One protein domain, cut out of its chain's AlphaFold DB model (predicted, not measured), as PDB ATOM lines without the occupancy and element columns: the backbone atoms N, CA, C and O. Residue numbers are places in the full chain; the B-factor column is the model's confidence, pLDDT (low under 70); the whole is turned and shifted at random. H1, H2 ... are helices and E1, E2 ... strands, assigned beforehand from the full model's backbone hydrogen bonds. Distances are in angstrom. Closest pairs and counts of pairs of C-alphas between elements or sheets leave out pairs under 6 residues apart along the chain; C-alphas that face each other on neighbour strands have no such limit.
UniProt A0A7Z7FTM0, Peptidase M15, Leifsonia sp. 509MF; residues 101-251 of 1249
ATOM      1  N   ALA A 101     211.882 199.248 275.837       84.00
ATOM      2  CA  ALA A 101     213.132 199.212 275.071       84.00
ATOM      3  C   ALA A 101     214.170 198.177 275.568       84.00
ATOM      4  O   ALA A 101     215.007 197.724 274.785       84.00
ATOM      5  N   VAL A 102     214.120 197.774 276.845       88.69
ATOM      6  CA  VAL A 102     215.017 196.749 277.414       88.69
ATOM      7  C   VAL A 102     214.337 195.397 277.635       88.69
ATOM      8  O   VAL A 102     215.030 194.391 277.750       88.69
ATOM      9  N   ARG A 103     212.996 195.316 277.625       90.56
ATOM     10  CA  ARG A 103     212.252 194.069 277.911       90.56
ATOM     11  C   ARG A 103     212.621 192.886 277.005       90.56
ATOM     12  O   ARG A 103     212.589 191.750 277.469       90.56
ATOM     13  N   SER A 104     212.968 193.126 275.739       90.88
ATOM     14  CA  SER A 104     213.402 192.089 274.785       90.88
ATOM     15  C   SER A 104     214.861 191.648 274.966       90.88
ATOM     16  O   SER A 104     215.266 190.614 274.429       90.88
ATOM     17  N   GLN A 105     215.660 192.416 275.709       91.75
ATOM     18  CA  GLN A 105     217.082 192.162 275.895       91.75
ATOM     19  C   GLN A 105     217.297 191.009 276.880       91.75
ATOM     20  O   GLN A 105     216.508 190.774 277.799       91.75
ATOM     21  N   LYS A 106     218.369 190.246 276.668       92.50
ATOM     22  CA  LYS A 106     218.680 189.055 277.461       92.50
ATOM     23  C   LYS A 106     219.394 189.424 278.756       92.50
ATOM     24  O   LYS A 106     220.432 190.069 278.702       92.50
ATOM     25  N   VAL A 107     218.906 188.921 279.892       89.88
ATOM     26  CA  VAL A 107     219.631 188.917 281.184       89.88
ATOM     27  C   VAL A 107     220.520 187.674 281.334       89.88
ATOM     28  O   VAL A 107     221.475 187.665 282.102       89.88
ATOM     29  N   SER A 108     220.251 186.615 280.570       91.88
ATOM     30  CA  SER A 108     221.140 185.459 280.414       91.88
ATOM     31  C   SER A 108     220.865 184.749 279.090       91.88
ATOM     32  O   SER A 108     219.969 185.135 278.337       91.88
ATOM     33  N   ARG A 109     221.627 183.693 278.778       89.25
ATOM     34  CA  ARG A 109     221.549 182.949 277.504       89.25
ATOM     35  C   ARG A 109     220.115 182.619 277.059       89.25
ATOM     36  O   ARG A 109     219.834 182.670 275.857       89.25
ATOM     37  N   ASN A 110     219.224 182.305 278.002       92.31
ATOM     38  CA  ASN A 110     217.864 181.834 277.733       92.31
ATOM     39  C   ASN A 110     216.723 182.695 278.304       92.31
ATOM     40  O   ASN A 110     215.577 182.313 278.089       92.31
ATOM     41  N   PHE A 111     217.004 183.793 279.014       95.19
ATOM     42  CA  PHE A 111     215.973 184.605 279.676       95.19
ATOM     43  C   PHE A 111     216.140 186.098 279.380       95.19
ATOM     44  O   PHE A 111     217.259 186.616 279.317       95.19
ATOM     45  N   THR A 112     215.014 186.786 279.225       95.00
ATOM     46  CA  THR A 112     214.907 188.220 278.926       95.00
ATOM     47  C   THR A 112     214.511 189.048 280.147       95.00
ATOM     48  O   THR A 112     213.911 188.530 281.090       95.00
ATOM     49  N   VAL A 113     214.804 190.354 280.125       94.31
ATOM     50  CA  VAL A 113     214.331 191.309 281.148       94.31
ATOM     51  C   VAL A 113     212.810 191.195 281.313       94.31
ATOM     52  O   VAL A 113     212.312 191.092 282.431       94.31
ATOM     53  N   GLY A 114     212.072 191.120 280.200       90.69
ATOM     54  CA  GLY A 114     210.615 191.016 280.172       90.69
ATOM     55  C   GLY A 114     210.046 189.756 280.833       90.69
ATOM     56  O   GLY A 114     208.918 189.791 281.312       90.69
ATOM     57  N   GLU A 115     210.793 188.655 280.914       92.69
ATOM     58  CA  GLU A 115     210.364 187.472 281.677       92.69
ATOM     59  C   GLU A 115     210.597 187.640 283.186       92.69
ATOM     60  O   GLU A 115     209.825 187.116 283.988       92.69
ATOM     61  N   LEU A 116     211.632 188.392 283.580       93.88
ATOM     62  CA  LEU A 116     211.994 188.633 284.980       93.88
ATOM     63  C   LEU A 116     211.167 189.747 285.641       93.88
ATOM     64  O   LEU A 116     210.976 189.699 286.854       93.88
ATOM     65  N   VAL A 117     210.642 190.718 284.884       93.69
ATOM     66  CA  VAL A 117     209.839 191.842 285.426       93.69
ATOM     67  C   VAL A 117     208.323 191.661 285.291       93.69
ATOM     68  O   VAL A 117     207.556 192.599 285.508       93.69
ATOM     69  N   ARG A 118     207.862 190.462 284.914       89.81
ATOM     70  CA  ARG A 118     206.446 190.177 284.650       89.81
ATOM     71  C   ARG A 118     205.816 189.301 285.731       89.81
ATOM     72  O   ARG A 118     206.305 188.212 286.023       89.81
ATOM     73  N   SER A 119     204.677 189.733 286.273       87.06
ATOM     74  CA  SER A 119     203.923 189.011 287.306       87.06
ATOM     75  C   SER A 119     202.413 189.144 287.106       87.06
ATOM     76  O   SER A 119     201.861 190.246 287.032       87.06
ATOM     77  N   GLY A 120     201.720 188.003 287.003       75.88
ATOM     78  CA  GLY A 120     200.270 187.971 286.789       75.88
ATOM     79  C   GLY A 120     199.856 188.731 285.524       75.88
ATOM     80  O   GLY A 120     199.036 189.643 285.595       75.88
ATOM     81  N   GLY A 121     200.507 188.429 284.394       78.19
ATOM     82  CA  GLY A 121     200.267 189.046 283.082       78.19
ATOM     83  C   GLY A 121     200.891 190.434 282.871       78.19
ATOM     84  O   GLY A 121     201.291 190.734 281.744       78.19
ATOM     85  N   VAL A 122     201.029 191.228 283.934       82.56
ATOM     86  CA  VAL A 122     201.477 192.634 283.932       82.56
ATOM     87  C   VAL A 122     203.003 192.734 284.049       82.56
ATOM     88  O   VAL A 122     203.617 191.935 284.756       82.56
ATOM     89  N   TYR A 123     203.608 193.705 283.360       88.31
ATOM     90  CA  TYR A 123     205.018 194.088 283.520       88.31
ATOM     91  C   TYR A 123     205.140 195.195 284.571       88.31
ATOM     92  O   TYR A 123     204.295 196.089 284.606       88.31
ATOM     93  N   ALA A 124     206.175 195.140 285.402       87.94
ATOM     94  CA  ALA A 124     206.533 196.217 286.313       87.94
ATOM     95  C   ALA A 124     207.755 196.965 285.769       87.94
ATOM     96  O   ALA A 124     208.838 196.392 285.687       87.94
ATOM     97  N   ASP A 125     207.566 198.243 285.449       86.31
ATOM     98  CA  ASP A 125     208.640 199.169 285.121       86.31
ATOM     99  C   ASP A 125     208.467 200.379 286.068       86.31
ATOM    100  O   ASP A 125     207.401 200.999 286.027       86.31
ATOM    101  N   PRO A 126     209.441 200.731 286.929       91.56
ATOM    102  CA  PRO A 126     210.707 200.040 287.171       91.56
ATOM    103  C   PRO A 126     210.573 198.757 288.021       91.56
ATOM    104  O   PRO A 126     209.523 198.460 288.597       91.56
ATOM    105  N   ALA A 127     211.662 197.991 288.131       92.88
ATOM    106  CA  ALA A 127     211.702 196.713 288.847       92.88
ATOM    107  C   ALA A 127     213.083 196.408 289.444       92.88
ATOM    108  O   ALA A 127     214.090 196.966 289.019       92.88
ATOM    109  N   ARG A 128     213.139 195.491 290.419       94.12
ATOM    110  CA  ARG A 128     214.394 194.932 290.957       94.12
ATOM    111  C   ARG A 128     214.603 193.530 290.383       94.12
ATOM    112  O   ARG A 128     213.651 192.751 290.340       94.12
ATOM    113  N   ILE A 129     215.823 193.180 289.979       94.12
ATOM    114  CA  ILE A 129     216.151 191.847 289.446       94.12
ATOM    115  C   ILE A 129     217.494 191.404 290.030       94.12
ATOM    116  O   ILE A 129     218.521 191.956 289.662       94.12
ATOM    117  N   ALA A 130     217.513 190.392 290.900       93.81
ATOM    118  CA  ALA A 130     218.764 189.873 291.451       93.81
ATOM    119  C   ALA A 130     219.574 189.113 290.375       93.81
ATOM    120  O   ALA A 130     219.075 188.105 289.859       93.81
ATOM    121  N   PRO A 131     220.846 189.461 290.088       91.50
ATOM    122  CA  PRO A 131     221.681 188.695 289.154       91.50
ATOM    123  C   PRO A 131     221.832 187.219 289.563       91.50
ATOM    124  O   PRO A 131     221.836 186.324 288.716       91.50
ATOM    125  N   ALA A 132     221.851 186.945 290.873       89.88
ATOM    126  CA  ALA A 132     221.881 185.592 291.430       89.88
ATOM    127  C   ALA A 132     220.611 184.767 291.125       89.88
ATOM    128  O   ALA A 132     220.710 183.561 290.909       89.88
ATOM    129  N   LEU A 133     219.427 185.394 291.052       95.00
ATOM    130  CA  LEU A 133     218.197 184.718 290.614       95.00
ATOM    131  C   LEU A 133     218.296 184.328 289.132       95.00
ATOM    132  O   LEU A 133     217.888 183.233 288.746       95.00
ATOM    133  N   VAL A 134     218.870 185.200 288.300       94.56
ATOM    134  CA  VAL A 134     219.048 184.941 286.865       94.56
ATOM    135  C   VAL A 134     220.025 183.781 286.617       94.56
ATOM    136  O   VAL A 134     219.763 182.939 285.755       94.56
ATOM    137  N   ASP A 135     221.111 183.690 287.391       91.88
ATOM    138  CA  ASP A 135     222.045 182.554 287.356       91.88
ATOM    139  C   ASP A 135     221.373 181.248 287.826       91.88
ATOM    140  O   ASP A 135     221.409 180.244 287.112       91.88
ATOM    141  N   LEU A 136     220.656 181.268 288.959       94.69
ATOM    142  CA  LEU A 136     219.851 180.135 289.442       94.69
ATOM    143  C   LEU A 136     218.924 179.582 288.345       94.69
ATOM    144  O   LEU A 136     218.944 178.386 288.051       94.69
ATOM    145  N   LEU A 137     218.146 180.455 287.700       95.75
ATOM    146  CA  LEU A 137     217.211 180.089 286.634       95.75
ATOM    147  C   LEU A 137     217.923 179.507 285.403       95.75
ATOM    148  O   LEU A 137     217.468 178.508 284.835       95.75
ATOM    149  N   GLN A 138     219.060 180.087 285.009       95.19
ATOM    150  CA  GLN A 138     219.883 179.601 283.898       95.19
ATOM    151  C   GLN A 138     220.466 178.208 284.195       95.19
ATOM    152  O   GLN A 138     220.382 177.324 283.340       95.19
ATOM    153  N   ARG A 139     220.944 177.957 285.423       91.31
ATOM    154  CA  ARG A 139     221.429 176.636 285.861       91.31
ATOM    155  C   ARG A 139     220.321 175.584 285.934       91.31
ATOM    156  O   ARG A 139     220.540 174.461 285.484       91.31
ATOM    157  N   ILE A 140     219.138 175.931 286.457       92.44
ATOM    158  CA  ILE A 140     217.963 175.036 286.478       92.44
ATOM    159  C   ILE A 140     217.632 174.588 285.049       92.44
ATOM    160  O   ILE A 140     217.480 173.392 284.798       92.44
ATOM    161  N   ARG A 141     217.584 175.529 284.095       94.19
ATOM    162  CA  ARG A 141     217.299 175.236 282.683       94.19
ATOM    163  C   ARG A 141     218.343 174.312 282.057       94.19
ATOM    164  O   ARG A 141     217.984 173.316 281.430       94.19
ATOM    165  N   ASP A 142     219.621 174.611 282.266       89.56
ATOM    166  CA  ASP A 142     220.727 173.839 281.693       89.56
ATOM    167  C   ASP A 142     220.817 172.419 282.272       89.56
ATOM    168  O   ASP A 142     221.115 171.474 281.544       89.56
ATOM    169  N   ARG A 143     220.499 172.237 283.561       88.06
ATOM    170  CA  ARG A 143     220.484 170.925 284.230       88.06
ATOM    171  C   ARG A 143     219.212 170.107 283.949       88.06
ATOM    172  O   ARG A 143     219.266 168.880 284.066       88.06
ATOM    173  N   ALA A 144     218.105 170.756 283.575       87.56
ATOM    174  CA  ALA A 144     216.877 170.102 283.112       87.56
ATOM    175  C   ALA A 144     216.934 169.661 281.639       87.56
ATOM    176  O   ALA A 144     216.177 168.774 281.243       87.56
ATOM    177  N   GLY A 145     217.748 170.325 280.808       86.38
ATOM    178  CA  GLY A 145     217.755 170.135 279.351       86.38
ATOM    179  C   GLY A 145     216.440 170.540 278.663       86.38
ATOM    180  O   GLY A 145     216.203 170.174 277.514       86.38
ATOM    181  N   ARG A 146     215.557 171.267 279.362       89.81
ATOM    182  CA  ARG A 146     214.201 171.636 278.923       89.81
ATOM    183  C   ARG A 146     213.947 173.123 279.135       89.81
ATOM    184  O   ARG A 146     214.599 173.770 279.952       89.81
ATOM    185  N   ALA A 147     212.967 173.671 278.417       89.50
ATOM    186  CA  ALA A 147     212.546 175.052 278.607       89.50
ATOM    187  C   ALA A 147     211.931 175.259 280.004       89.50
ATOM    188  O   ALA A 147     210.904 174.667 280.341       89.50
ATOM    189  N   VAL A 148     212.561 176.133 280.787       95.81
ATOM    190  CA  VAL A 148     211.990 176.734 281.998       95.81
ATOM    191  C   VAL A 148     211.148 177.931 281.567       95.81
ATOM    192  O   VAL A 148     211.655 178.802 280.860       95.81
ATOM    193  N   ARG A 149     209.886 177.974 281.996       94.06
ATOM    194  CA  ARG A 149     208.960 179.095 281.796       94.06
ATOM    195  C   ARG A 149     208.741 179.801 283.129       94.06
ATOM    196  O   ARG A 149     208.269 179.174 284.075       94.06
ATOM    197  N   ILE A 150     209.033 181.097 283.187       94.94
ATOM    198  CA  ILE A 150     208.710 181.939 284.345       94.94
ATOM    199  C   ILE A 150     207.221 182.305 284.279       94.94
ATOM    200  O   ILE A 150     206.721 182.729 283.236       94.94
ATOM    201  N   THR A 151     206.497 182.099 285.380       89.06
ATOM    202  CA  THR A 151     205.076 182.460 285.530       89.06
ATOM    203  C   THR A 151     204.872 183.711 286.387       89.06
ATOM    204  O   THR A 151     203.886 184.422 286.201       89.06
ATOM    205  N   SER A 152     205.818 184.019 287.280       91.12
ATOM    206  CA  SER A 152     205.916 185.313 287.967       91.12
ATOM    207  C   SER A 152     207.367 185.602 288.343       91.12
ATOM    208  O   SER A 152     207.937 184.871 289.147       91.12
ATOM    209  N   GLY A 153     207.937 186.683 287.818       91.31
ATOM    210  CA  GLY A 153     209.189 187.273 288.294       91.31
ATOM    211  C   GLY A 153     208.944 188.301 289.407       91.31
ATOM    212  O   GLY A 153     208.147 188.049 290.319       91.31
ATOM    213  N   TYR A 154     209.599 189.461 289.316       94.19
ATOM    214  CA  TYR A 154     209.388 190.621 290.190       94.19
ATOM    215  C   TYR A 154     207.929 191.106 290.175       94.19
ATOM    216  O   TYR A 154     207.235 191.029 289.158       94.19
ATOM    217  N   ARG A 155     207.475 191.662 291.303       90.25
ATOM    218  CA  ARG A 155     206.227 192.439 291.400       90.25
ATOM    219  C   ARG A 155     206.391 193.584 292.390       90.25
ATOM    220  O   ARG A 155     207.003 193.389 293.433       90.25
ATOM    221  N   SER A 156     205.813 194.747 292.093       89.69
ATOM    222  CA  SER A 156     205.802 195.884 293.023       89.69
ATOM    223  C   SER A 156     205.048 195.534 294.317       89.69
ATOM    224  O   SER A 156     204.181 194.653 294.332       89.69
ATOM    225  N   TRP A 157     205.346 196.224 295.417       87.81
ATOM    226  CA  TRP A 157     204.670 196.035 296.702       87.81
ATOM    227  C   TRP A 157     203.167 196.350 296.606       87.81
ATOM    228  O   TRP A 157     202.350 195.567 297.096       87.81
ATOM    229  N   LYS A 158     202.775 197.400 295.862       85.06
ATOM    230  CA  LYS A 158     201.357 197.663 295.529       85.06
ATOM    231  C   LYS A 158     200.720 196.477 294.788       85.06
ATOM    232  O   LYS A 158     199.635 196.032 295.161       85.06
ATOM    233  N   ARG A 159     201.399 195.902 293.783       83.44
ATOM    234  CA  ARG A 159     200.905 194.718 293.048       83.44
ATOM    235  C   ARG A 159     200.819 193.475 293.939       83.44
ATOM    236  O   ARG A 159     199.883 192.697 293.786       83.44
ATOM    237  N   ASN A 160     201.740 193.304 294.889       86.38
ATOM    238  CA  ASN A 160     201.671 192.270 295.924       86.38
ATOM    239  C   ASN A 160     200.426 192.469 296.814       86.38
ATOM    240  O   ASN A 160     199.705 191.505 297.052       86.38
ATOM    241  N   GLY A 161     200.101 193.710 297.196       82.06
ATOM    242  CA  GLY A 161     198.832 194.074 297.842       82.06
ATOM    243  C   GLY A 161     197.597 193.619 297.058       82.06
ATOM    244  O   GLY A 161     196.754 192.909 297.601       82.06
ATOM    245  N   VAL A 162     197.524 193.943 295.762       80.94
ATOM    246  CA  VAL A 162     196.408 193.530 294.883       80.94
ATOM    247  C   VAL A 162     196.286 192.002 294.785       80.94
ATOM    248  O   VAL A 162     195.182 191.471 294.886       80.94
ATOM    249  N   VAL A 163     197.406 191.283 294.634       77.56
ATOM    250  CA  VAL A 163     197.414 189.809 294.573       77.56
ATOM    251  C   VAL A 163     196.913 189.190 295.881       77.56
ATOM    252  O   VAL A 163     196.146 188.236 295.837       77.56
ATOM    253  N   TYR A 164     197.304 189.726 297.039       75.75
ATOM    254  CA  TYR A 164     196.876 189.193 298.338       75.75
ATOM    255  C   TYR A 164     195.437 189.589 298.722       75.75
ATOM    256  O   TYR A 164     194.737 188.762 299.314       75.75
ATOM    257  N   LYS A 165     194.939 190.760 298.287       76.44
ATOM    258  CA  LYS A 165     193.514 191.121 298.415       76.44
ATOM    259  C   LYS A 165     192.614 190.098 297.709       76.44
ATOM    260  O   LYS A 165     191.625 189.672 298.291       76.44
ATOM    261  N   GLY A 166     193.014 189.617 296.527       68.44
ATOM    262  CA  GLY A 166     192.328 188.535 295.802       68.44
ATOM    263  C   GLY A 166     192.337 187.157 296.490       68.44
ATOM    264  O   GLY A 166     191.690 186.237 296.005       68.44
ATOM    265  N   TYR A 167     193.040 187.005 297.619       67.12
ATOM    266  CA  TYR A 167     193.019 185.810 298.472       67.12
ATOM    267  C   TYR A 167     192.443 186.081 299.876       67.12
ATOM    268  O   TYR A 167     192.630 185.253 300.773       67.12
ATOM    269  N   GLY A 168     191.808 187.242 300.093       67.19
ATOM    270  CA  GLY A 168     191.237 187.644 301.385       67.19
ATOM    271  C   GLY A 168     192.272 187.789 302.508       67.19
ATOM    272  O   GLY A 168     191.965 187.505 303.663       67.19
ATOM    273  N   LYS A 169     193.530 188.132 302.186       72.12
ATOM    274  CA  LYS A 169     194.662 188.092 303.132       72.12
ATOM    275  C   LYS A 169     195.542 189.344 303.054       72.12
ATOM    276  O   LYS A 169     195.634 189.956 301.992       72.12
ATOM    277  N   PRO A 170     196.239 189.716 304.145       71.75
ATOM    278  CA  PRO A 170     197.218 190.797 304.109       71.75
ATOM    279  C   PRO A 170     198.437 190.425 303.237       71.75
ATOM    280  O   PRO A 170     198.821 189.249 303.181       71.75
ATOM    281  N   PRO A 171     199.078 191.400 302.563       77.19
ATOM    282  CA  PRO A 171     200.275 191.158 301.762       77.19
ATOM    283  C   PRO A 171     201.465 190.717 302.619       77.19
ATOM    284  O   PRO A 171     201.824 191.362 303.601       77.19
ATOM    285  N   THR A 172     202.123 189.631 302.211       82.25
ATOM    286  CA  THR A 172     203.331 189.127 302.889       82.25
ATOM    287  C   THR A 172     204.604 189.817 302.389       82.25
ATOM    288  O   THR A 172     204.639 190.305 301.256       82.25
ATOM    289  N   LEU A 173     205.670 189.796 303.205       86.06
ATOM    290  CA  LEU A 173     207.019 190.337 302.934       86.06
ATOM    291  C   LEU A 173     207.776 189.545 301.837       86.06
ATOM    292  O   LEU A 173     208.851 188.982 302.047       86.06
ATOM    293  N   SER A 174     207.174 189.422 300.657       87.44
ATOM    294  CA  SER A 174     207.562 188.447 299.641       87.44
ATOM    295  C   SER A 174     208.853 188.810 298.901       87.44
ATOM    296  O   SER A 174     209.037 189.942 298.459       87.44
ATOM    297  N   ARG A 175     209.717 187.811 298.670       92.69
ATOM    298  CA  ARG A 175     211.011 187.949 297.970       92.69
ATOM    299  C   ARG A 175     210.884 188.373 296.495       92.69
ATOM    300  O   ARG A 175     211.863 188.846 295.925       92.69
ATOM    301  N   HIS A 176     209.692 188.290 295.891       92.38
ATOM    302  CA  HIS A 176     209.435 188.883 294.567       92.38
ATOM    303  C   HIS A 176     209.441 190.419 294.595       92.38
ATOM    304  O   HIS A 176     209.851 191.028 293.613       92.38
ATOM    305  N   CYS A 177     209.034 191.047 295.705       91.38
ATOM    306  CA  CYS A 177     209.091 192.506 295.885       91.38
ATOM    307  C   CYS A 177     210.540 193.012 295.991       91.38
ATOM    308  O   CYS A 177     210.837 194.165 295.694       91.38
ATOM    309  N   SER A 178     211.449 192.108 296.360       92.31
ATOM    310  CA  SER A 178     212.896 192.314 296.452       92.31
ATOM    311  C   SER A 178     213.655 191.887 295.187       92.31
ATOM    312  O   SER A 178     214.877 191.934 295.162       92.31
ATOM    313  N   GLY A 179     212.970 191.393 294.145       92.94
ATOM    314  CA  GLY A 179     213.619 190.893 292.920       92.94
ATOM    315  C   GLY A 179     214.404 189.582 293.071       92.94
ATOM    316  O   GLY A 179     215.153 189.216 292.168       92.94
ATOM    317  N   GLN A 180     214.250 188.869 294.193       95.06
ATOM    318  CA  GLN A 180     215.026 187.667 294.538       95.06
ATOM    319  C   GLN A 180     214.314 186.338 294.243       95.06
ATOM    320  O   GLN A 180     214.921 185.283 294.423       95.06
ATOM    321  N   ALA A 181     213.055 186.370 293.795       95.56
ATOM    322  CA  ALA A 181     212.221 185.186 293.593       95.56
ATOM    323  C   ALA A 181     211.589 185.095 292.200       95.56
ATOM    324  O   ALA A 181     211.205 186.111 291.616       95.56
ATOM    325  N   ALA A 182     211.395 183.861 291.728       96.31
ATOM    326  CA  ALA A 182     210.592 183.550 290.554       96.31
ATOM    327  C   ALA A 182     209.752 182.277 290.758       96.31
ATOM    328  O   ALA A 182     210.237 181.272 291.276       96.31
ATOM    329  N   ASP A 183     208.512 182.299 290.274       95.50
ATOM    330  CA  ASP A 183     207.686 181.101 290.112       95.50
ATOM    331  C   ASP A 183     207.926 180.525 288.710       95.50
ATOM    332  O   ASP A 183     207.850 181.259 287.717       95.50
ATOM    333  N   ILE A 184     208.224 179.224 288.618       97.00
ATOM    334  CA  ILE A 184     208.640 178.554 287.380       97.00
ATOM    335  C   ILE A 184     207.923 177.227 287.116       97.00
ATOM    336  O   ILE A 184     207.622 176.461 288.031       97.00
ATOM    337  N   ARG A 185     207.733 176.924 285.827       96.69
ATOM    338  CA  ARG A 185     207.283 175.623 285.304       96.69
ATOM    339  C   ARG A 185     208.311 175.044 284.336       96.69
ATOM    340  O   ARG A 185     208.951 175.786 283.588       96.69
ATOM    341  N   ILE A 186     208.431 173.720 284.311       95.19
ATOM    342  CA  ILE A 186     209.212 172.966 283.318       95.19
ATOM    343  C   ILE A 186     208.296 171.868 282.782       95.19
ATOM    344  O   ILE A 186     207.724 171.112 283.561       95.19
ATOM    345  N   SER A 187     208.131 171.778 281.459       90.56
ATOM    346  CA  SER A 187     207.198 170.804 280.877       90.56
ATOM    347  C   SER A 187     207.598 169.365 281.235       90.56
ATOM    348  O   SER A 187     208.750 168.965 281.027       90.56
ATOM    349  N   GLY A 188     206.649 168.598 281.779       87.12
ATOM    350  CA  GLY A 188     206.852 167.229 282.261       87.12
ATOM    351  C   GLY A 188     207.616 167.099 283.586       87.12
ATOM    352  O   GLY A 188     208.180 166.038 283.831       87.12
ATOM    353  N   TYR A 189     207.688 168.151 284.410       92.69
ATOM    354  CA  TYR A 189     208.221 168.097 285.777       92.69
ATOM    355  C   TYR A 189     207.152 168.565 286.775       92.69
ATOM    356  O   TYR A 189     206.540 169.614 286.593       92.69
ATOM    357  N   SER A 190     206.990 167.827 287.872       94.00
ATOM    358  CA  SER A 190     206.261 168.283 289.061       94.00
ATOM    359  C   SER A 190     207.028 169.373 289.820       94.00
ATOM    360  O   SER A 190     208.260 169.455 289.751       94.00
ATOM    361  N   GLY A 191     206.326 170.153 290.643       90.81
ATOM    362  CA  GLY A 191     206.939 171.134 291.543       90.81
ATOM    363  C   GLY A 191     207.974 170.526 292.495       90.81
ATOM    364  O   GLY A 191     208.983 171.164 292.793       90.81
ATOM    365  N   MET A 192     207.795 169.264 292.902       94.75
ATOM    366  CA  MET A 192     208.785 168.515 293.687       94.75
ATOM    367  C   MET A 192     210.080 168.275 292.897       94.75
ATOM    368  O   MET A 192     211.174 168.527 293.404       94.75
ATOM    369  N   GLN A 193     209.982 167.833 291.639       94.88
ATOM    370  CA  GLN A 193     211.156 167.631 290.782       94.88
ATOM    371  C   GLN A 193     211.879 168.956 290.497       94.88
ATOM    372  O   GLN A 193     213.107 168.981 290.527       94.88
ATOM    373  N   ILE A 194     211.149 170.061 290.298       95.31
ATOM    374  CA  ILE A 194     211.742 171.398 290.121       95.31
ATOM    375  C   ILE A 194     212.426 171.879 291.418       95.31
ATOM    376  O   ILE A 194     213.541 172.396 291.364       95.31
ATOM    377  N   ALA A 195     211.827 171.657 292.594       95.62
ATOM    378  CA  ALA A 195     212.428 172.021 293.881       95.62
ATOM    379  C   ALA A 195     213.700 171.207 294.194       95.62
ATOM    380  O   ALA A 195     214.712 171.778 294.607       95.62
ATOM    381  N   LYS A 196     213.693 169.890 293.941       95.38
ATOM    382  CA  LYS A 196     214.895 169.038 294.046       95.38
ATOM    383  C   LYS A 196     215.988 169.490 293.079       95.38
ATOM    384  O   LYS A 196     217.135 169.635 293.490       95.38
ATOM    385  N   LEU A 197     215.623 169.780 291.828       93.56
ATOM    386  CA  LEU A 197     216.517 170.316 290.797       93.56
ATOM    387  C   LEU A 197     217.157 171.653 291.213       93.56
ATOM    388  O   LEU A 197     218.349 171.852 290.989       93.56
ATOM    389  N   ALA A 198     216.402 172.547 291.858       94.12
ATOM    390  CA  ALA A 198     216.921 173.811 292.378       94.12
ATOM    391  C   ALA A 198     217.979 173.595 293.483       94.12
ATOM    392  O   ALA A 198     219.047 174.207 293.443       94.12
ATOM    393  N   ILE A 199     217.742 172.657 294.412       93.62
ATOM    394  CA  ILE A 199     218.736 172.237 295.423       93.62
ATOM    395  C   ILE A 199     219.967 171.596 294.758       93.62
ATOM    396  O   ILE A 199     221.091 171.799 295.214       93.62
ATOM    397  N   ASP A 200     219.775 170.847 293.672       90.00
ATOM    398  CA  ASP A 200     220.840 170.173 292.920       90.00
ATOM    399  C   ASP A 200     221.820 171.153 292.248       90.00
ATOM    400  O   ASP A 200     223.009 170.845 292.152       90.00
ATOM    401  N   VAL A 201     221.346 172.325 291.795       89.25
ATOM    402  CA  VAL A 201     222.173 173.329 291.085       89.25
ATOM    403  C   VAL A 201     222.636 174.512 291.938       89.25
ATOM    404  O   VAL A 201     223.592 175.195 291.556       89.25
ATOM    405  N   TRP A 202     221.969 174.768 293.067       89.75
ATOM    406  CA  TRP A 202     222.238 175.907 293.959       89.75
ATOM    407  C   TRP A 202     222.725 175.503 295.357       89.75
ATOM    408  O   TRP A 202     223.320 176.305 296.073       89.75
ATOM    409  N   GLY A 203     222.500 174.249 295.752       85.25
ATOM    410  CA  GLY A 203     222.845 173.726 297.070       85.25
ATOM    411  C   GLY A 203     221.737 173.883 298.127       85.25
ATOM    412  O   GLY A 203     220.642 174.378 297.856       85.25
ATOM    413  N   PRO A 204     222.001 173.449 299.374       84.00
ATOM    414  CA  PRO A 204     221.004 173.321 300.444       84.00
ATOM    415  C   PRO A 204     220.638 174.648 301.151       84.00
ATOM    416  O   PRO A 204     220.123 174.625 302.276       84.00
ATOM    417  N   THR A 205     220.917 175.793 300.526       85.75
ATOM    418  CA  THR A 205     220.689 177.161 301.030       85.75
ATOM    419  C   THR A 205     219.979 177.987 299.957       85.75
ATOM    420  O   THR A 205     220.587 178.767 299.230       85.75
ATOM    421  N   ILE A 206     218.679 177.735 299.840       93.12
ATOM    422  CA  ILE A 206     217.750 178.286 298.849       93.12
ATOM    423  C   ILE A 206     216.353 178.370 299.494       93.12
ATOM    424  O   ILE A 206     216.115 177.720 300.518       93.12
ATOM    425  N   GLY A 207     215.439 179.162 298.938       95.12
ATOM    426  CA  GLY A 207     214.011 179.063 299.237       95.12
ATOM    427  C   GLY A 207     213.269 178.295 298.141       95.12
ATOM    428  O   GLY A 207     213.473 178.577 296.960       95.12
ATOM    429  N   VAL A 208     212.439 177.313 298.516       95.94
ATOM    430  CA  VAL A 208     211.617 176.538 297.563       95.94
ATOM    431  C   VAL A 208     210.165 176.377 298.023       95.94
ATOM    432  O   VAL A 208     209.890 175.852 299.101       95.94
ATOM    433  N   GLY A 209     209.219 176.786 297.178       95.31
ATOM    434  CA  GLY A 209     207.785 176.564 297.380       95.31
ATOM    435  C   GLY A 209     207.259 175.523 296.399       95.31
ATOM    436  O   GLY A 209     207.278 175.757 295.194       95.31
ATOM    437  N   ILE A 210     206.793 174.375 296.889       96.12
ATOM    438  CA  ILE A 210     206.390 173.238 296.045       96.12
ATOM    439  C   ILE A 210     204.915 173.364 295.638       96.12
ATOM    440  O   ILE A 210     204.026 173.249 296.482       96.12
ATOM    441  N   GLY A 211     204.646 173.602 294.354       91.56
ATOM    442  CA  GLY A 211     203.317 173.474 293.749       91.56
ATOM    443  C   GLY A 211     203.105 172.100 293.103       91.56
ATOM    444  O   GLY A 211     203.925 171.195 293.259       91.56
ATOM    445  N   GLY A 212     202.004 171.947 292.359       88.31
ATOM    446  CA  GLY A 212     201.715 170.730 291.588       88.31
ATOM    447  C   GLY A 212     202.644 170.580 290.378       88.31
ATOM    448  O   GLY A 212     203.528 169.728 290.373       88.31
ATOM    449  N   ASP A 213     202.489 171.454 289.381       91.00
ATOM    450  CA  ASP A 213     203.285 171.492 288.139       91.00
ATOM    451  C   ASP A 213     204.300 172.656 288.088       91.00
ATOM    452  O   ASP A 213     204.938 172.912 287.064       91.00
ATOM    453  N   TYR A 214     204.437 173.389 289.194       94.62
ATOM    454  CA  TYR A 214     205.294 174.564 289.318       94.62
ATOM    455  C   TYR A 214     206.044 174.571 290.646       94.62
ATOM    456  O   TYR A 214     205.602 173.966 291.625       94.62
ATOM    457  N   ALA A 215     207.155 175.298 290.699       96.25
ATOM    458  CA  ALA A 215     207.821 175.627 291.951       96.25
ATOM    459  C   ALA A 215     208.141 177.119 292.023       96.25
ATOM    460  O   ALA A 215     208.528 177.735 291.032       96.25
ATOM    461  N   HIS A 216     208.024 177.674 293.221       96.75
ATOM    462  CA  HIS A 216     208.679 178.918 293.590       96.75
ATOM    463  C   HIS A 216     210.150 178.632 293.896       96.75
ATOM    464  O   HIS A 216     210.440 177.693 294.642       96.75
ATOM    465  N   VAL A 217     211.062 179.449 293.373       96.19
ATOM    466  CA  VAL A 217     212.490 179.413 293.712       96.19
ATOM    467  C   VAL A 217     212.986 180.821 294.035       96.19
ATOM    468  O   VAL A 217     212.706 181.767 293.296       96.19
ATOM    469  N   ASP A 218     213.730 180.975 295.131       95.12
ATOM    470  CA  ASP A 218     214.295 182.273 295.509       95.12
ATOM    471  C   ASP A 218     215.665 182.194 296.194       95.12
ATOM    472  O   ASP A 218     215.987 181.249 296.926       95.12
ATOM    473  N   VAL A 219     216.487 183.214 295.941       92.62
ATOM    474  CA  VAL A 219     217.857 183.313 296.457       92.62
ATOM    475  C   VAL A 219     217.870 183.998 297.825       92.62
ATOM    476  O   VAL A 219     217.684 185.205 297.949       92.62
ATOM    477  N   ARG A 220     218.106 183.212 298.883       87.19
ATOM    478  CA  ARG A 220     218.100 183.672 300.283       87.19
ATOM    479  C   ARG A 220     219.223 183.028 301.115       87.19
ATOM    480  O   ARG A 220     219.548 181.863 300.896       87.19
ATOM    481  N   PRO A 221     219.777 183.718 302.132       76.94
ATOM    482  CA  PRO A 221     220.917 183.231 302.927       76.94
ATOM    483  C   PRO A 221     220.576 182.111 303.931       76.94
ATOM    484  O   PRO A 221     221.431 181.691 304.707       76.94
ATOM    485  N   ARG A 222     219.325 181.637 303.973       82.75
ATOM    486  CA  ARG A 222     218.861 180.561 304.861       82.75
ATOM    487  C   ARG A 222     217.908 179.643 304.107       82.75
ATOM    488  O   ARG A 222     217.058 180.128 303.370       82.75
ATOM    489  N   TRP A 223     218.017 178.337 304.345       91.25
ATOM    490  CA  TRP A 223     217.041 177.360 303.859       91.25
ATOM    491  C   TRP A 223     215.627 177.725 304.308       91.25
ATOM    492  O   TRP A 223     215.408 178.047 305.476       91.25
ATOM    493  N   SER A 224     214.674 177.655 303.385       92.00
ATOM    494  CA  SER A 224     213.258 177.825 303.681       92.00
ATOM    495  C   SER A 224     212.426 177.051 302.671       92.00
ATOM    496  O   SER A 224     212.829 176.883 301.521       92.00
ATOM    497  N   ARG A 225     211.274 176.555 303.113       93.69
ATOM    498  CA  ARG A 225     210.431 175.674 302.313       93.69
ATOM    499  C   ARG A 225     208.973 175.767 302.721       93.69
ATOM    500  O   ARG A 225     208.672 175.941 303.900       93.69
ATOM    501  N   TRP A 226     208.093 175.608 301.750       93.31
ATOM    502  CA  TRP A 226     206.650 175.497 301.939       93.31
ATOM    503  C   TRP A 226     206.057 174.730 300.755       93.31
ATOM    504  O   TRP A 226     206.771 174.362 299.818       93.31
ATOM    505  N   THR A 227     204.753 174.472 300.781       93.12
ATOM    506  CA  THR A 227     204.037 173.930 299.623       93.12
ATOM    507  C   THR A 227     202.751 174.715 299.394       93.12
ATOM    508  O   THR A 227     202.275 175.422 300.284       93.12
ATOM    509  N   TYR A 228     202.202 174.585 298.192       87.38
ATOM    510  CA  TYR A 228     200.867 175.053 297.823       87.38
ATOM    511  C   TYR A 228     199.856 173.889 297.777       87.38
ATOM    512  O   TYR A 228     198.733 174.051 297.307       87.38
ATOM    513  N   LEU A 229     200.265 172.704 298.248       88.94
ATOM    514  CA  LEU A 229     199.439 171.504 298.344       88.94
ATOM    515  C   LEU A 229     198.614 171.536 299.643       88.94
ATOM    516  O   LEU A 229     198.970 172.209 300.611       88.94
ATOM    517  N   LYS A 230     197.517 170.777 299.684       87.56
ATOM    518  CA  LYS A 230     196.649 170.636 300.867       87.56
ATOM    519  C   LYS A 230     196.798 169.247 301.503       87.56
ATOM    520  O   LYS A 230     197.401 168.344 300.922       87.56
ATOM    521  N   GLY A 231     196.245 169.084 302.707       89.19
ATOM    522  CA  GLY A 231     196.091 167.786 303.372       89.19
ATOM    523  C   GLY A 231     197.397 167.004 303.544       89.19
ATOM    524  O   GLY A 231     198.427 167.551 303.943       89.19
ATOM    525  N   GLU A 232     197.356 165.704 303.258       84.25
ATOM    526  CA  GLU A 232     198.512 164.825 303.431       84.25
ATOM    527  C   GLU A 232     199.604 165.037 302.371       84.25
ATOM    528  O   GLU A 232     200.785 164.926 302.698       84.25
ATOM    529  N   ALA A 233     199.246 165.427 301.143       81.81
ATOM    530  CA  ALA A 233     200.211 165.716 300.080       81.81
ATOM    531  C   ALA A 233     201.208 166.817 300.491       81.81
ATOM    532  O   ALA A 233     202.405 166.695 300.236       81.81
ATOM    533  N   ASN A 234     200.740 167.834 301.227       88.00
ATOM    534  CA  ASN A 234     201.606 168.828 301.868       88.00
ATOM    535  C   ASN A 234     202.613 168.173 302.832       88.00
ATOM    536  O   ASN A 234     203.807 168.439 302.734       88.00
ATOM    537  N   ARG A 235     202.161 167.285 303.730       88.12
ATOM    538  CA  ARG A 235     203.036 166.595 304.702       88.12
ATOM    539  C   ARG A 235     204.062 165.688 304.017       88.12
ATOM    540  O   ARG A 235     205.234 165.743 304.382       88.12
ATOM    541  N   ARG A 236     203.650 164.908 303.007       89.06
ATOM    542  CA  ARG A 236     204.544 164.029 302.229       89.06
ATOM    543  C   ARG A 236     205.615 164.840 301.495       89.06
ATOM    544  O   ARG A 236     206.800 164.607 301.719       89.06
ATOM    545  N   ALA A 237     205.222 165.868 300.738       90.44
ATOM    546  CA  ALA A 237     206.164 166.765 300.064       90.44
ATOM    547  C   ALA A 237     207.088 167.505 301.054       90.44
ATOM    548  O   ALA A 237     208.271 167.718 300.780       90.44
ATOM    549  N   ILE A 238     206.579 167.859 302.241       92.31
ATOM    550  CA  ILE A 238     207.380 168.444 303.318       92.31
ATOM    551  C   ILE A 238     208.417 167.452 303.862       92.31
ATOM    552  O   ILE A 238     209.559 167.862 304.064       92.31
ATOM    553  N   ALA A 239     208.087 166.182 304.088       91.38
ATOM    554  CA  ALA A 239     209.074 165.192 304.520       91.38
ATOM    555  C   ALA A 239     210.130 164.940 303.426       91.38
ATOM    556  O   ALA A 239     211.333 164.997 303.684       91.38
ATOM    557  N   GLU A 240     209.677 164.747 302.187       94.38
ATOM    558  CA  GLU A 240     210.497 164.367 301.036       94.38
ATOM    559  C   GLU A 240     211.598 165.388 300.703       94.38
ATOM    560  O   GLU A 240     212.754 165.006 300.503       94.38
ATOM    561  N   ILE A 241     211.280 166.689 300.667       94.44
ATOM    562  CA  ILE A 241     212.262 167.713 300.271       94.44
ATOM    563  C   ILE A 241     213.344 167.947 301.340       94.44
ATOM    564  O   ILE A 241     214.502 168.187 300.992       94.44
ATOM    565  N   ASP A 242     213.011 167.829 302.633       93.12
ATOM    566  CA  ASP A 242     214.014 167.925 303.705       93.12
ATOM    567  C   ASP A 242     214.854 166.648 303.802       93.12
ATOM    568  O   ASP A 242     216.060 166.751 304.011       93.12
ATOM    569  N   ALA A 243     214.269 165.464 303.578       89.56
ATOM    570  CA  ALA A 243     215.022 164.214 303.480       89.56
ATOM    571  C   ALA A 243     216.023 164.259 302.312       89.56
ATOM    572  O   ALA A 243     217.208 163.972 302.497       89.56
ATOM    573  N   TYR A 244     215.584 164.717 301.133       91.06
ATOM    574  CA  TYR A 244     216.448 164.912 299.967       91.06
ATOM    575  C   TYR A 244     217.591 165.893 300.262       91.06
ATOM    576  O   TYR A 244     218.762 165.600 300.014       91.06
ATOM    577  N   ARG A 245     217.277 167.041 300.876       91.94
ATOM    578  CA  ARG A 245     218.270 168.038 301.290       91.94
ATOM    579  C   ARG A 245     219.240 167.508 302.351       91.94
ATOM    580  O   ARG A 245     220.432 167.808 302.277       91.94
ATOM    581  N   ALA A 246     218.760 166.745 303.330       86.62
ATOM    582  CA  ALA A 246     219.587 166.149 304.374       86.62
ATOM    583  C   ALA A 246     220.552 165.115 303.781       86.62
ATOM    584  O   ALA A 246     221.750 165.180 304.054       86.62
ATOM    585  N   ALA A 247     220.069 164.239 302.895       81.75
ATOM    586  CA  ALA A 247     220.897 163.273 302.179       81.75
ATOM    587  C   ALA A 247     221.932 163.961 301.265       81.75
ATOM    588  O   ALA A 247     223.091 163.541 301.234       81.75
ATOM    589  N   LYS A 248     221.564 165.073 300.605       80.50
ATOM    590  CA  LYS A 248     222.495 165.918 299.835       80.50
ATOM    591  C   LYS A 248     223.574 166.548 300.726       80.50
ATOM    592  O   LYS A 248     224.747 166.506 300.371       80.50
ATOM    593  N   LYS A 249     223.203 167.081 301.899       78.81
ATOM    594  CA  LYS A 249     224.145 167.646 302.887       78.81
ATOM    595  C   LYS A 249     225.069 166.576 303.492       78.81
ATOM    596  O   LYS A 249     226.215 166.878 303.798       78.81
ATOM    597  N   ALA A 250     224.579 165.349 303.654       73.56
ATOM    598  CA  ALA A 250     225.334 164.212 304.181       73.56
ATOM    599  C   ALA A 250     226.178 163.472 303.123       73.56
ATOM    600  O   ALA A 250     226.805 162.471 303.456       73.56
ATOM    601  N   GLY A 251     226.160 163.902 301.854       67.94
ATOM    602  CA  GLY A 251     226.877 163.233 300.759       67.94
ATOM    603  C   GLY A 251     226.343 161.841 300.386       67.94
ATOM    604  O   GLY A 251     226.993 161.139 299.621       67.94
TER     605      GLY A 251
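AT A GLANCE: This is residues 101 to 251 of the 1249 residues of the protein "Peptidase M15" of Leifsonia sp. 509MF (UniProt A0A7Z7FTM0). A strongly twisted sheet of five strands, E2 to E6, is covered on one face by three helices, H2, H4 and H5, set one after another across it. E1 and the short H1 lie toward the E2 edge, H5 covers the E6 edge, and H3 is off the sheet, followed by a long link with no named element. The printed part has 151 residues, with five named helices and six named strands in the order E1 H1 H2 E2 H3 E3 H4 E4 E5 E6 H5, of the mixed class of helices and strands. The sheet is mixed, in the order E2, E3, E5, E4, E6, with E4 and E6 parallel and the other neighbours antiparallel. The whole is compact, with a radius of gyration of the C-alphas of 15.1 A and spans of 46 by 39 by 29 A.

IN THESE COORDINATES: E1 is residues 106 to 108, beginning at C-alpha 106 (218.680, 189.055, 277.461), and H1 is residues 113 to 116. H2, residues 131 to 144, is 20.1 A long from first to last C-alpha. E2 is residues 148 to 152, 12.1 A, and H3 is residues 157 to 165, 12.3 A. E3, residues 181 to 186, is the longest strand by residues and measures 16.2 A; its C-alpha 181 is at (212.221, 185.186, 293.593). H4, residues 191 to 202, is also 16.2 A long. E4 is residues 207 to 210, E5 residues 214 to 218, 13.4 A, and E6 residues 224 to 227. H5, residues 231 to 249, is the longest helix at 28.1 A and ends at C-alpha 249 (224.145, 167.646, 302.887).

HOW THE PARTS SIT: In the sheet, E2 and E6 are the edge strands. E2 and E3 are antiparallel at 136 degrees, with N 151 and O 183 at 2.8 A. E3 and E5 are antiparallel at 149 degrees, with N 184 and O 215 at 2.9 A. E5 and E4, a hairpin, are antiparallel at 169 degrees, with N 209 and O 216 at 3.0 A. E4 and E6 are parallel at 12 degrees, with N 210 and O 226 at 2.9 A. H2, H4 and H5 are on the same face of the sheet, an arrangement of two layers, helices over one face. H2 runs along the strands over E3 at a height over the sheet of 8.6 A. H4 runs along the strands over E5 at a height of 7.9 A. E3, H4 and E4 form a split strand-helix-strand unit, two strands running the same way with E5 between them, and its crossover is right-handed. H5 runs along the strands at a height of 9.5 A, only just over E6 alone, with 8 of its C-alphas falling on E6 and 2 on E4. H4 touches H2 with residues 197 to 202 alone, at a steep tilt of 66 degrees, opposite ways; the closest C-alphas are those of Ile 140 and Ala 198, 6.1 A. H5 touches H4 with residues 237 to 245 alone, at a shallow tilt of 20 degrees, the same way; the closest C-alphas are those of Lys 196 and Ile 241, 6.9 A. H1 only grazes the sheet, with residues 115 to 116. E1 pairs with no named strand, but its residues 106 to 108 pair antiparallel with residues 111 to 112. H3 is not on the sheet and touches no helix. Every O i to N i+4 pair is within hydrogen-bond range in H2, H3 and H4, and 13 of 15 in H5; H1 is too short for such a pair.

THE WHOLE: The two C-alphas farthest apart are those of Ala 101 and Ala 250, 47.1 A. The printed part has no cut. The links H1 to H2, residues 117 to 130, and H3 to E3, residues 166 to 180, are long; the others are tight. The mean pLDDT of the printed part is 89.3, and residues 166 to 168 and 251 are under 70 in this predicted model.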